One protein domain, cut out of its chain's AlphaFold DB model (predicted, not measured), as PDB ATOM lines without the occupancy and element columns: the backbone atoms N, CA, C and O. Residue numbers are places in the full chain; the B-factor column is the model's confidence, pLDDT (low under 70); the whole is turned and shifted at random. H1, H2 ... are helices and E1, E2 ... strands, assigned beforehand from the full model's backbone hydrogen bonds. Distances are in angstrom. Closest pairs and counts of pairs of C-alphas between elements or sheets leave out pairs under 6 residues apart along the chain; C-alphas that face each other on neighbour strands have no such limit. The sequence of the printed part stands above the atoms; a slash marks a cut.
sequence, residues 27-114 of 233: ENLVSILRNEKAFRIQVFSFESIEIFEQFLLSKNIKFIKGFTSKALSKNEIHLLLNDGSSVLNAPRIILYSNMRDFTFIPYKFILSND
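What this domain is: This is residues 27 to 114 of the 233 residues of an uncharacterized protein of Vittaforma corneae (strain ATCC 50505) (UniProt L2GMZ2). A strongly twisted, all-parallel sheet of five strands forms one wall of this domain, with helices H1 and H2 on one face and no named helix on the other; H1 is over E4 and E1, while H2 is beside the strands. The tail, residues 109 to 114, makes one end of the longest axis. The printed part has 88 residues, under half of them in named elements, in the order H1 E1 H2 E2 E3 E4 E5; the class is mixed, helices and strands. The sheet's order is E2 E3 E4 E1 E5. The whole is compact, with a radius of gyration of the C-alphas of 12.3 A and spans of 38 by 26 by 20 A.

Where its parts are: Find C-alpha 27 at (56.586, -41.601, -5.734); from there H1 runs to residue 35, 11.9 A. E1, residues 39 to 44, covers 15.8 A, and H2, residues 49 to 58, 14.2 A. Then come E2, residues 63 to 66, E3, residues 77 to 81, E4, residues 92 to 96, and E5, residues 105 to 108, ending at C-alpha 108 at (49.332, -42.818, 4.065).

How they stand to each other: Look for N 64 and O 77 at 2.8 A between E2 and E3, N 80 and O 94 at 2.8 A between E3 and E4, N 43 and O 95 at 2.8 A between E4 and E1, and N 107 and O 42 at 2.7 A between E1 and E5. E1, H2 and E2 form a split strand-helix-strand unit, two parallel strands joined through a helix with E3 and E4 between them, its crossover right-handed. H1 runs along the strands, 20 degrees from E4 on the local plane, at a height over the sheet of 9.9 A; the closest C-alphas of H1 and E1 are those of Ile 32 and Phe 39, 7.8 A. H1 and H2 are only just apart, closest 8.4 A. In both helices every O i to N i+4 pair is within hydrogen-bond range.

The domain as a whole: The two farthest C-alphas, of Ala 71 and Asp 114, are 37.9 A apart. The printed part has no cut and no long link. Confidence is under 70 at residues 67 to 74, 82 to 88 and 113.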
ATOM      1  N   GLU A  27      56.270 -41.363  -4.327       78.69
ATOM      2  CA  GLU A  27      56.586 -41.601  -5.734       78.69
ATOM      3  C   GLU A  27      55.744 -42.758  -6.269       78.69
ATOM      4  O   GLU A  27      55.232 -42.659  -7.381       78.69
ATOM      5  N   ASN A  28      55.469 -43.756  -5.423       83.69
ATOM      6  CA  ASN A  28      54.527 -44.827  -5.730       83.69
ATOM      7  C   ASN A  28      53.093 -44.308  -5.885       83.69
ATOM      8  O   ASN A  28      52.397 -44.711  -6.809       83.69
ATOM      9  N   LEU A  29      52.640 -43.360  -5.054       87.88
ATOM     10  CA  LEU A  29      51.333 -42.732  -5.281       87.88
ATOM     11  C   LEU A  29      51.298 -42.010  -6.629       87.88
ATOM     12  O   LEU A  29      50.386 -42.225  -7.417       87.88
ATOM     13  N   VAL A  30      52.290 -41.166  -6.920       90.12
ATOM     14  CA  VAL A  30      52.333 -40.411  -8.182       90.12
ATOM     15  C   VAL A  30      52.404 -41.345  -9.392       90.12
ATOM     16  O   VAL A  30      51.747 -41.072 -10.398       90.12
ATOM     17  N   SER A  31      53.162 -42.441  -9.311       90.31
ATOM     18  CA  SER A  31      53.263 -43.423 -10.391       90.31
ATOM     19  C   SER A  31      51.934 -44.139 -10.624       90.31
ATOM     20  O   SER A  31      51.483 -44.191 -11.769       90.31
ATOM     21  N   ILE A  32      51.246 -44.570  -9.559       90.62
ATOM     22  CA  ILE A  32      49.905 -45.161  -9.648       90.62
ATOM     23  C   ILE A  32      48.934 -44.170 -10.292       90.62
ATOM     24  O   ILE A  32      48.248 -44.494 -11.261       90.62
ATOM     25  N   LEU A  33      48.915 -42.926  -9.805       92.06
ATOM     26  CA  LEU A  33      48.003 -41.903 -10.307       92.06
ATOM     27  C   LEU A  33      48.237 -41.573 -11.786       92.06
ATOM     28  O   LEU A  33      47.289 -41.170 -12.453       92.06
ATOM     29  N   ARG A  34      49.450 -41.744 -12.323       91.94
ATOM     30  CA  ARG A  34      49.759 -41.461 -13.737       91.94
ATOM     31  C   ARG A  34      49.552 -42.655 -14.660       91.94
ATOM     32  O   ARG A  34      49.032 -42.471 -15.757       91.94
ATOM     33  N   ASN A  35      49.964 -43.841 -14.228       91.69
ATOM     34  CA  ASN A  35      50.126 -44.989 -15.117       91.69
ATOM     35  C   ASN A  35      48.941 -45.956 -15.058       91.69
ATOM     36  O   ASN A  35      48.649 -46.626 -16.049       91.69
ATOM     37  N   GLU A  36      48.237 -46.018 -13.926       91.12
ATOM     38  CA  GLU A  36      47.165 -46.989 -13.746       91.12
ATOM     39  C   GLU A  36      45.851 -46.515 -14.369       91.12
ATOM     40  O   GLU A  36      45.355 -45.408 -14.119       91.12
ATOM     41  N   LYS A  37      45.250 -47.406 -15.166       89.31
ATOM     42  CA  LYS A  37      43.953 -47.172 -15.819       89.31
ATOM     43  C   LYS A  37      42.787 -47.249 -14.834       89.31
ATOM     44  O   LYS A  37      41.748 -46.646 -15.088       89.31
ATOM     45  N   ALA A  38      42.958 -47.973 -13.728       90.19
ATOM     46  CA  ALA A  38      41.963 -48.106 -12.677       90.19
ATOM     47  C   ALA A  38      42.622 -48.263 -11.299       90.19
ATOM     48  O   ALA A  38      43.573 -49.020 -11.146       90.19
ATOM     49  N   PHE A  39      42.102 -47.560 -10.296       91.88
ATOM     50  CA  PHE A  39      42.508 -47.663  -8.900       91.88
ATOM     51  C   PHE A  39      41.408 -47.141  -7.967       91.88
ATOM     52  O   PHE A  39      40.626 -46.255  -8.317       91.88
ATOM     53  N   ARG A  40      41.394 -47.658  -6.734       91.06
ATOM     54  CA  ARG A  40      40.578 -47.151  -5.623       91.06
ATOM     55  C   ARG A  40      41.483 -46.977  -4.416       91.06
ATOM     56  O   ARG A  40      41.792 -47.944  -3.722       91.06
ATOM     57  N   ILE A  41      41.945 -45.752  -4.198       92.38
ATOM     58  CA  ILE A  41      42.901 -45.424  -3.139       92.38
ATOM     59  C   ILE A  41      42.200 -44.598  -2.074       92.38
ATOM     60  O   ILE A  41      41.481 -43.658  -2.395       92.38
ATOM     61  N   GLN A  42      42.432 -44.929  -0.811       91.31
ATOM     62  CA  GLN A  42      42.033 -44.109   0.319       91.31
ATOM     63  C   GLN A  42      43.260 -43.416   0.894       91.31
ATOM     64  O   GLN A  42      44.199 -44.079   1.322       91.31
ATOM     65  N   VAL A  43      43.230 -42.094   0.952       91.69
ATOM     66  CA  VAL A  43      44.306 -41.280   1.503       91.69
ATOM     67  C   VAL A  43      44.015 -40.951   2.966       91.69
ATOM     68  O   VAL A  43      43.029 -40.287   3.276       91.69
ATOM     69  N   PHE A  44      44.911 -41.402   3.846       86.19
ATOM     70  CA  PHE A  44      44.957 -41.058   5.268       86.19
ATOM     71  C   PHE A  44      45.997 -39.978   5.500       86.19
ATOM     72  O   PHE A  44      47.150 -40.132   5.092       86.19
ATOM     73  N   SER A  45      45.615 -38.908   6.181       86.75
ATOM     74  CA  SER A  45      46.473 -37.741   6.330       86.75
ATOM     75  C   SER A  45      46.076 -36.915   7.549       86.75
ATOM     76  O   SER A  45      44.894 -36.759   7.856       86.75
ATOM     77  N   PHE A  46      47.079 -36.354   8.225       82.19
ATOM     78  CA  PHE A  46      46.878 -35.291   9.216       82.19
ATOM     79  C   PHE A  46      46.822 -33.899   8.573       82.19
ATOM     80  O   PHE A  46      46.498 -32.922   9.240       82.19
ATOM     81  N   GLU A  47      47.161 -33.801   7.288       81.62
ATOM     82  CA  GLU A  47      47.073 -32.561   6.530       81.62
ATOM     83  C   GLU A  47      45.625 -32.285   6.111       81.62
ATOM     84  O   GLU A  47      44.793 -33.192   6.017       81.62
ATOM     85  N   SER A  48      45.325 -31.025   5.809       83.75
ATOM     86  CA  SER A  48      44.032 -30.664   5.234       83.75
ATOM     87  C   SER A  48      43.930 -31.121   3.773       83.75
ATOM     88  O   SER A  48      44.943 -31.302   3.091       83.75
ATOM     89  N   ILE A  49      42.706 -31.294   3.270       85.81
ATOM     90  CA  ILE A  49      42.469 -31.688   1.873       85.81
ATOM     91  C   ILE A  49      43.109 -30.708   0.886       85.81
ATOM     92  O   ILE A  49      43.675 -31.132  -0.117       85.81
ATOM     93  N   GLU A  50      43.098 -29.408   1.185       86.38
ATOM     94  CA  GLU A  50      43.664 -28.383   0.304       86.38
ATOM     95  C   GLU A  50      45.165 -28.602   0.098       86.38
ATOM     96  O   GLU A  50      45.692 -28.353  -0.981       86.38
ATOM     97  N   ILE A  51      45.870 -29.086   1.123       84.38
ATOM     98  CA  ILE A  51      47.295 -29.408   1.019       84.38
ATOM     99  C   ILE A  51      47.500 -30.586   0.059       84.38
ATOM    100  O   ILE A  51      48.419 -30.570  -0.760       84.38
ATOM    101  N   PHE A  52      46.630 -31.590   0.127       89.31
ATOM    102  CA  PHE A  52      46.674 -32.730  -0.781       89.31
ATOM    103  C   PHE A  52      46.323 -32.339  -2.227       89.31
ATOM    104  O   PHE A  52      47.004 -32.758  -3.160       89.31
ATOM    105  N   GLU A  53      45.331 -31.471  -2.426       88.19
ATOM    106  CA  GLU A  53      44.994 -30.905  -3.738       88.19
ATOM    107  C   GLU A  53      46.181 -30.144  -4.341       88.19
ATOM    108  O   GLU A  53      46.559 -30.383  -5.488       88.19
ATOM    109  N   GLN A  54      46.828 -29.280  -3.554       85.06
ATOM    110  CA  GLN A  54      48.028 -28.556  -3.983       85.06
ATOM    111  C   GLN A  54      49.179 -29.501  -4.323       85.06
ATOM    112  O   GLN A  54      49.902 -29.274  -5.295       85.06
ATOM    113  N   PHE A  55      49.335 -30.592  -3.574       87.81
ATOM    114  CA  PHE A  55      50.291 -31.636  -3.916       87.81
ATOM    115  C   PHE A  55      49.985 -32.246  -5.294       87.81
ATOM    116  O   PHE A  55      50.886 -32.298  -6.133       87.81
ATOM    117  N   LEU A  56      48.736 -32.635  -5.575       89.94
ATOM    118  CA  LEU A  56      48.344 -33.173  -6.886       89.94
ATOM    119  C   LEU A  56      48.617 -32.173  -8.020       89.94
ATOM    120  O   LEU A  56      49.229 -32.538  -9.028       89.94
ATOM    121  N   LEU A  57      48.249 -30.903  -7.823       88.19
ATOM    122  CA  LEU A  57      48.503 -29.825  -8.783       88.19
ATOM    123  C   LEU A  57      50.002 -29.616  -9.025       88.19
ATOM    124  O   LEU A  57      50.429 -29.560 -10.175       88.19
ATOM    125  N   SER A  58      50.822 -29.600  -7.969       84.81
ATOM    126  CA  SER A  58      52.286 -29.471  -8.079       84.81
ATOM    127  C   SER A  58      52.937 -30.614  -8.866       84.81
ATOM    128  O   SER A  58      54.034 -30.472  -9.402       84.81
ATOM    129  N   LYS A  59      52.258 -31.765  -8.949       87.12
ATOM    130  CA  LYS A  59      52.675 -32.933  -9.732       87.12
ATOM    131  C   LYS A  59      51.999 -33.004 -11.103       87.12
ATOM    132  O   LYS A  59      52.158 -34.018 -11.786       87.12
ATOM    133  N   ASN A  60      51.298 -31.950 -11.529       88.81
ATOM    134  CA  ASN A  60      50.532 -31.881 -12.775       88.81
ATOM    135  C   ASN A  60      49.504 -33.018 -12.913       88.81
ATOM    136  O   ASN A  60      49.261 -33.526 -14.008       88.81
ATOM    137  N   ILE A  61      48.918 -33.451 -11.796       91.19
ATOM    138  CA  ILE A  61      47.876 -34.475 -11.778       91.19
ATOM    139  C   ILE A  61      46.525 -33.765 -11.844       91.19
ATOM    140  O   ILE A  61      46.149 -33.044 -10.921       91.19
ATOM    141  N   LYS A  62      45.795 -33.967 -12.943       89.81
ATOM    142  CA  LYS A  62      44.431 -33.455 -13.107       89.81
ATOM    143  C   LYS A  62      43.452 -34.348 -12.353       89.81
ATOM    144  O   LYS A  62      43.515 -35.571 -12.470       89.81
ATOM    145  N   PHE A  63      42.539 -33.732 -11.618       90.31
ATOM    146  CA  PHE A  63      41.492 -34.425 -10.882       90.31
ATOM    147  C   PHE A  63      40.201 -33.610 -10.911       90.31
ATOM    148  O   PHE A  63      40.230 -32.389 -11.058       90.31
ATOM    149  N   ILE A  64      39.074 -34.296 -10.747       86.31
ATOM    150  CA  ILE A  64      37.771 -33.684 -10.507       86.31
ATOM    151  C   ILE A  64      37.430 -33.883  -9.042       86.31
ATOM    152  O   ILE A  64      37.451 -35.002  -8.530       86.31
ATOM    153  N   LYS A  65      37.099 -32.783  -8.369       84.12
ATOM    154  CA  LYS A  65      36.537 -32.827  -7.024       84.12
ATOM    155  C   LYS A  65      35.043 -33.109  -7.130       84.12
ATOM    156  O   LYS A  65      34.319 -32.370  -7.799       84.12
ATOM    157  N   GLY A  66      34.588 -34.180  -6.494       71.12
ATOM    158  CA  GLY A  66      33.217 -34.656  -6.623       71.12
ATOM    159  C   GLY A  66      32.629 -35.127  -5.303       71.12
ATOM    160  O   GLY A  66      33.343 -35.570  -4.408       71.12
ATOM    161  N   PHE A  67      31.308 -35.031  -5.229       64.00
ATOM    162  CA  PHE A  67      30.473 -35.720  -4.251       64.00
ATOM    163  C   PHE A  67      29.971 -37.014  -4.889       64.00
ATOM    164  O   PHE A  67      29.860 -37.091  -6.120       64.00
ATOM    165  N   THR A  68      29.647 -38.022  -4.081       60.22
ATOM    166  CA  THR A  68      29.158 -39.320  -4.568       60.22
ATOM    167  C   THR A  68      27.867 -39.218  -5.396       60.22
ATOM    168  O   THR A  68      27.523 -40.141  -6.129       60.22
ATOM    169  N   SER A  69      27.178 -38.077  -5.346       52.28
ATOM    170  CA  SER A  69      25.941 -37.783  -6.075       52.28
ATOM    171  C   SER A  69      26.114 -37.370  -7.547       52.28
ATOM    172  O   SER A  69      25.113 -37.249  -8.255       52.28
ATOM    173  N   LYS A  70      27.339 -37.136  -8.047       57.56
ATOM    174  CA  LYS A  70      27.569 -36.684  -9.435       57.56
ATOM    175  C   LYS A  70      27.961 -37.829 -10.375       57.56
ATOM    176  O   LYS A  70      28.733 -38.712 -10.015       57.56
ATOM    177  N   ALA A  71      27.467 -37.772 -11.616       56.41
ATOM    178  CA  ALA A  71      27.873 -38.680 -12.687       56.41
ATOM    179  C   ALA A  71      29.386 -38.567 -12.942       56.41
ATOM    180  O   ALA A  71      29.898 -37.479 -13.208       56.41
ATOM    181  N   LEU A  72      30.097 -39.692 -12.850       65.00
ATOM    182  CA  LEU A  72      31.555 -39.721 -12.938       65.00
ATOM    183  C   LEU A  72      32.013 -40.053 -14.361       65.00
ATOM    184  O   LEU A  72      31.576 -41.029 -14.972       65.00
ATOM    185  N   SER A  73      32.933 -39.247 -14.884       67.94
ATOM    186  CA  SER A  73      33.611 -39.509 -16.152       67.94
ATOM    187  C   SER A  73      34.566 -40.705 -16.021       67.94
ATOM    188  O   SER A  73      35.232 -40.894 -15.002       67.94
ATOM    189  N   LYS A  74      34.661 -41.526 -17.074       69.75
ATOM    190  CA  LYS A  74      35.439 -42.779 -17.041       69.75
ATOM    191  C   LYS A  74      36.961 -42.589 -17.063       69.75
ATOM    192  O   LYS A  74      37.669 -43.526 -16.724       69.75
ATOM    193  N   ASN A  75      37.479 -41.424 -17.448       76.94
ATOM    194  CA  ASN A  75      38.920 -41.259 -17.701       76.94
ATOM    195  C   ASN A  75      39.645 -40.353 -16.697       76.94
ATOM    196  O   ASN A  75      40.879 -40.306 -16.694       76.94
ATOM    197  N   GLU A  76      38.911 -39.653 -15.839       85.50
ATOM    198  CA  GLU A  76      39.482 -38.678 -14.914       85.50
ATOM    199  C   GLU A  76      39.636 -39.265 -13.515       85.50
ATOM    200  O   GLU A  76      38.974 -40.234 -13.141       85.50
ATOM    201  N   ILE A  77      40.559 -38.686 -12.752       89.75
ATOM    202  CA  ILE A  77      40.757 -39.037 -11.352       89.75
ATOM    203  C   ILE A  77      39.705 -38.291 -10.542       89.75
ATOM    204  O   ILE A  77      39.686 -37.061 -10.544       89.75
ATOM    205  N   HIS A  78      38.861 -39.028  -9.830       89.25
ATOM    206  CA  HIS A  78      37.846 -38.446  -8.957       89.25
ATOM    207  C   HIS A  78      38.368 -38.381  -7.528       89.25
ATOM    208  O   HIS A  78      38.671 -39.414  -6.931       89.25
ATOM    209  N   LEU A  79      38.491 -37.167  -6.995       90.75
ATOM    210  CA  LEU A  79      38.842 -36.906  -5.604       90.75
ATOM    211  C   LEU A  79      37.562 -36.678  -4.805       90.75
ATOM    212  O   LEU A  79      36.857 -35.686  -5.005       90.75
ATOM    213  N   LEU A  80      37.277 -37.609  -3.905       87.88
ATOM    214  CA  LEU A  80      36.057 -37.647  -3.118       87.88
ATOM    215  C   LEU A  80      36.325 -37.258  -1.675       87.88
ATOM    216  O   LEU A  80      37.318 -37.678  -1.071       87.88
ATOM    217  N   LEU A  81      35.373 -36.524  -1.117       82.12
ATOM    218  CA  LEU A  81      35.253 -36.278   0.311       82.12
ATOM    219  C   LEU A  81      34.131 -37.174   0.827       82.12
ATOM    220  O   LEU A  81      33.108 -37.303   0.167       82.12
ATOM    221  N   ASN A  82      34.358 -37.841   1.955       68.25
ATOM    222  CA  ASN A  82      33.420 -38.819   2.502       68.25
ATOM    223  C   ASN A  82      32.035 -38.181   2.743       68.25
ATOM    224  O   ASN A  82      31.906 -37.360   3.649       68.25
ATOM    225  N   ASP A  83      31.027 -38.540   1.946       56.62
ATOM    226  CA  ASP A  83      29.666 -37.981   2.009       56.62
ATOM    227  C   ASP A  83      28.562 -39.049   2.118       56.62
ATOM    228  O   ASP A  83      27.377 -38.725   2.090       56.62
ATOM    229  N   GLY A  84      28.929 -40.316   2.329       53.53
ATOM    230  CA  GLY A  84      27.978 -41.404   2.529       53.53
ATOM    231  C   GLY A  84      27.962 -42.425   1.395       53.53
ATOM    232  O   GLY A  84      28.523 -42.249   0.317       53.53
ATOM    233  N   SER A  85      27.372 -43.571   1.709       52.38
ATOM    234  CA  SER A  85      27.547 -44.874   1.070       52.38
ATOM    235  C   SER A  85      26.923 -45.002  -0.326       52.38
ATOM    236  O   SER A  85      25.967 -45.758  -0.507       52.38
ATOM    237  N   SER A  86      27.475 -44.323  -1.330       55.56
ATOM    238  CA  SER A  86      27.080 -44.542  -2.726       55.56
ATOM    239  C   SER A  86      28.168 -45.292  -3.493       55.56
ATOM    240  O   SER A  86      29.347 -44.931  -3.478       55.56
ATOM    241  N   VAL A  87      27.767 -46.355  -4.191       55.50
ATOM    242  CA  VAL A  87      28.641 -47.162  -5.048       55.50
ATOM    243  C   VAL A  87      29.028 -46.338  -6.274       55.50
ATOM    244  O   VAL A  87      28.261 -46.207  -7.225       55.50
ATOM    245  N   LEU A  88      30.229 -45.765  -6.257       65.62
ATOM    246  CA  LEU A  88      30.748 -45.009  -7.389       65.62
ATOM    247  C   LEU A  88      31.363 -45.939  -8.437       65.62
ATOM    248  O   LEU A  88      32.361 -46.617  -8.186       65.62
ATOM    249  N   ASN A  89      30.778 -45.924  -9.634       71.94
ATOM    250  CA  ASN A  89      31.261 -46.644 -10.813       71.94
ATOM    251  C   ASN A  89      32.247 -45.785 -11.621       71.94
ATOM    252  O   ASN A  89      32.035 -45.522 -12.805       71.94
ATOM    253  N   ALA A  90      33.331 -45.342 -10.981       79.12
ATOM    254  CA  ALA A  90      34.477 -44.764 -11.679       79.12
ATOM    255  C   ALA A  90      35.700 -45.674 -11.541       79.12
ATOM    256  O   ALA A  90      35.920 -46.253 -10.475       79.12
ATOM    257  N   PRO A  91      36.523 -45.798 -12.596       85.25
ATOM    258  CA  PRO A  91      37.702 -46.646 -12.534       85.25
ATOM    259  C   PRO A  91      38.821 -46.028 -11.694       85.25
ATOM    260  O   PRO A  91      39.616 -46.782 -11.153       85.25
ATOM    261  N   ARG A  92      38.906 -44.695 -11.563       90.69
ATOM    262  CA  ARG A  92      40.027 -43.988 -10.915       90.69
ATOM    263  C   ARG A  92      39.519 -43.091  -9.790       90.69
ATOM    264  O   ARG A  92      39.041 -41.985 -10.041       90.69
ATOM    265  N   ILE A  93      39.609 -43.578  -8.557       90.44
ATOM    266  CA  ILE A  93      39.034 -42.917  -7.383       90.44
ATOM    267  C   ILE A  93      40.089 -42.726  -6.294       90.44
ATOM    268  O   ILE A  93      40.778 -43.671  -5.902       90.44
ATOM    269  N   ILE A  94      40.151 -41.504  -5.768       92.44
ATOM    270  CA  ILE A  94      40.837 -41.154  -4.529       92.44
ATOM    271  C   ILE A  94      39.782 -40.758  -3.495       92.44
ATOM    272  O   ILE A  94      39.090 -39.759  -3.664       92.44
ATOM    273  N   LEU A  95      39.681 -41.511  -2.406       90.94
ATOM    274  CA  LEU A  95      38.896 -41.146  -1.231       90.94
ATOM    275  C   LEU A  95      39.804 -40.450  -0.217       90.94
ATOM    276  O   LEU A  95      40.735 -41.069   0.294       90.94
ATOM    277  N   TYR A  96      39.533 -39.190   0.114       90.69
ATOM    278  CA  TYR A  96      40.244 -38.497   1.188       90.69
ATOM    279  C   TYR A  96      39.442 -38.587   2.485       90.69
ATOM    280  O   TYR A  96      38.467 -37.863   2.685       90.69
ATOM    281  N   SER A  97      39.821 -39.517   3.360       87.06
ATOM    282  CA  SER A  97      39.109 -39.769   4.613       87.06
ATOM    283  C   SER A  97      40.002 -40.494   5.607       87.06
ATOM    284  O   SER A  97      40.655 -41.478   5.260       87.06
ATOM    285  N   ASN A  98      39.951 -40.061   6.867       84.50
ATOM    286  CA  ASN A  98      40.612 -40.754   7.971       84.50
ATOM    287  C   ASN A  98      39.760 -41.895   8.563       84.50
ATOM    288  O   ASN A  98      40.258 -42.656   9.389       84.50
ATOM    289  N   MET A  99      38.504 -42.055   8.127       86.12
ATOM    290  CA  MET A  99      37.661 -43.198   8.492       86.12
ATOM    291  C   MET A  99      37.886 -44.347   7.517       86.12
ATOM    292  O   MET A  99      37.673 -44.181   6.319       86.12
ATOM    293  N   ARG A 100      38.313 -45.514   8.008       84.25
ATOM    294  CA  ARG A 100      38.687 -46.652   7.161       84.25
ATOM    295  C   ARG A 100      37.509 -47.175   6.331       84.25
ATOM    296  O   ARG A 100      36.505 -47.592   6.893       84.25
ATOM    297  N   ASP A 101      37.707 -47.256   5.015       83.88
ATOM    298  CA  ASP A 101      36.826 -47.962   4.083       83.88
ATOM    299  C   ASP A 101      37.569 -49.170   3.494       83.88
ATOM    300  O   ASP A 101      38.616 -49.040   2.854       83.88
ATOM    301  N   PHE A 102      37.044 -50.373   3.728       83.94
ATOM    302  CA  PHE A 102      37.674 -51.622   3.293       83.94
ATOM    303  C   PHE A 102      37.624 -51.847   1.774       83.94
ATOM    304  O   PHE A 102      38.361 -52.691   1.274       83.94
ATOM    305  N   THR A 103      36.824 -51.074   1.032       84.56
ATOM    306  CA  THR A 103      36.736 -51.136  -0.438       84.56
ATOM    307  C   THR A 103      37.850 -50.358  -1.149       84.56
ATOM    308  O   THR A 103      37.969 -50.419  -2.374       84.56
ATOM    309  N   PHE A 104      38.687 -49.646  -0.388       88.25
ATOM    310  CA  PHE A 104      39.805 -48.858  -0.897       88.25
ATOM    311  C   PHE A 104      41.147 -49.363  -0.361       88.25
ATOM    312  O   PHE A 104      41.279 -49.788   0.795       88.25
ATOM    313  N   ILE A 105      42.182 -49.243  -1.190       88.44
ATOM    314  CA  ILE A 105      43.566 -49.507  -0.795       88.44
ATOM    315  C   ILE A 105      44.044 -48.333   0.068       88.44
ATOM    316  O   ILE A 105      44.037 -47.196  -0.409       88.44
ATOM    317  N   PRO A 106      44.435 -48.565   1.334       88.62
ATOM    318  CA  PRO A 106      44.858 -47.499   2.223       88.62
ATOM    319  C   PRO A 106      46.224 -46.977   1.791       88.62
ATOM    320  O   PRO A 106      47.146 -47.740   1.511       88.62
ATOM    321  N   TYR A 107      46.362 -45.663   1.797       87.44
ATOM    322  CA  TYR A 107      47.576 -44.973   1.432       87.44
ATOM    323  C   TYR A 107      47.820 -43.837   2.424       87.44
ATOM    324  O   TYR A 107      46.967 -42.974   2.634       87.44
ATOM    325  N   LYS A 108      48.990 -43.831   3.067       86.00
ATOM    326  CA  LYS A 108      49.332 -42.818   4.065       86.00
ATOM    327  C   LYS A 108      50.022 -41.641   3.386       86.00
ATOM    328  O   LYS A 108      51.108 -41.773   2.831       86.00
ATOM    329  N   PHE A 109      49.401 -40.472   3.443       83.50
ATOM    330  CA  PHE A 109      49.982 -39.242   2.937       83.50
ATOM    331  C   PHE A 109      50.586 -38.445   4.089       83.50
ATOM    332  O   PHE A 109      49.893 -38.003   5.004       83.50
ATOM    333  N   ILE A 110      51.907 -38.288   4.050       79.88
ATOM    334  CA  ILE A 110      52.661 -37.479   5.007       79.88
ATOM    335  C   ILE A 110      53.595 -36.569   4.220       79.88
ATOM    336  O   ILE A 110      54.385 -37.024   3.384       79.88
ATOM    337  N   LEU A 111      53.521 -35.276   4.506       72.88
ATOM    338  CA  LEU A 111      54.486 -34.306   4.009       72.88
ATOM    339  C   LEU A 111      55.641 -34.140   4.993       72.88
ATOM    340  O   LEU A 111      55.446 -34.167   6.210       72.88
ATOM    341  N   SER A 112      56.841 -33.934   4.456       73.44
ATOM    342  CA  SER A 112      57.986 -33.490   5.246       73.44
ATOM    343  C   SER A 112      57.788 -32.039   5.695       73.44
ATOM    344  O   SER A 112      57.010 -31.288   5.100       73.44
ATOM    345  N   ASN A 113      58.505 -31.626   6.739       69.25
ATOM    346  CA  ASN A 113      58.433 -30.251   7.235       69.25
ATOM    347  C   ASN A 113      58.851 -29.222   6.168       69.25
ATOM    348  O   ASN A 113      58.235 -28.161   6.077       69.25
ATOM    349  N   ASP A 114      59.824 -29.560   5.320       71.94
ATOM    350  CA  ASP A 114      60.298 -28.681   4.244       71.94
ATOM    351  C   ASP A 114      59.219 -28.466   3.172       71.94
ATOM    352  O   ASP A 114      58.957 -27.340   2.742       71.94
TER     353      ASP A 114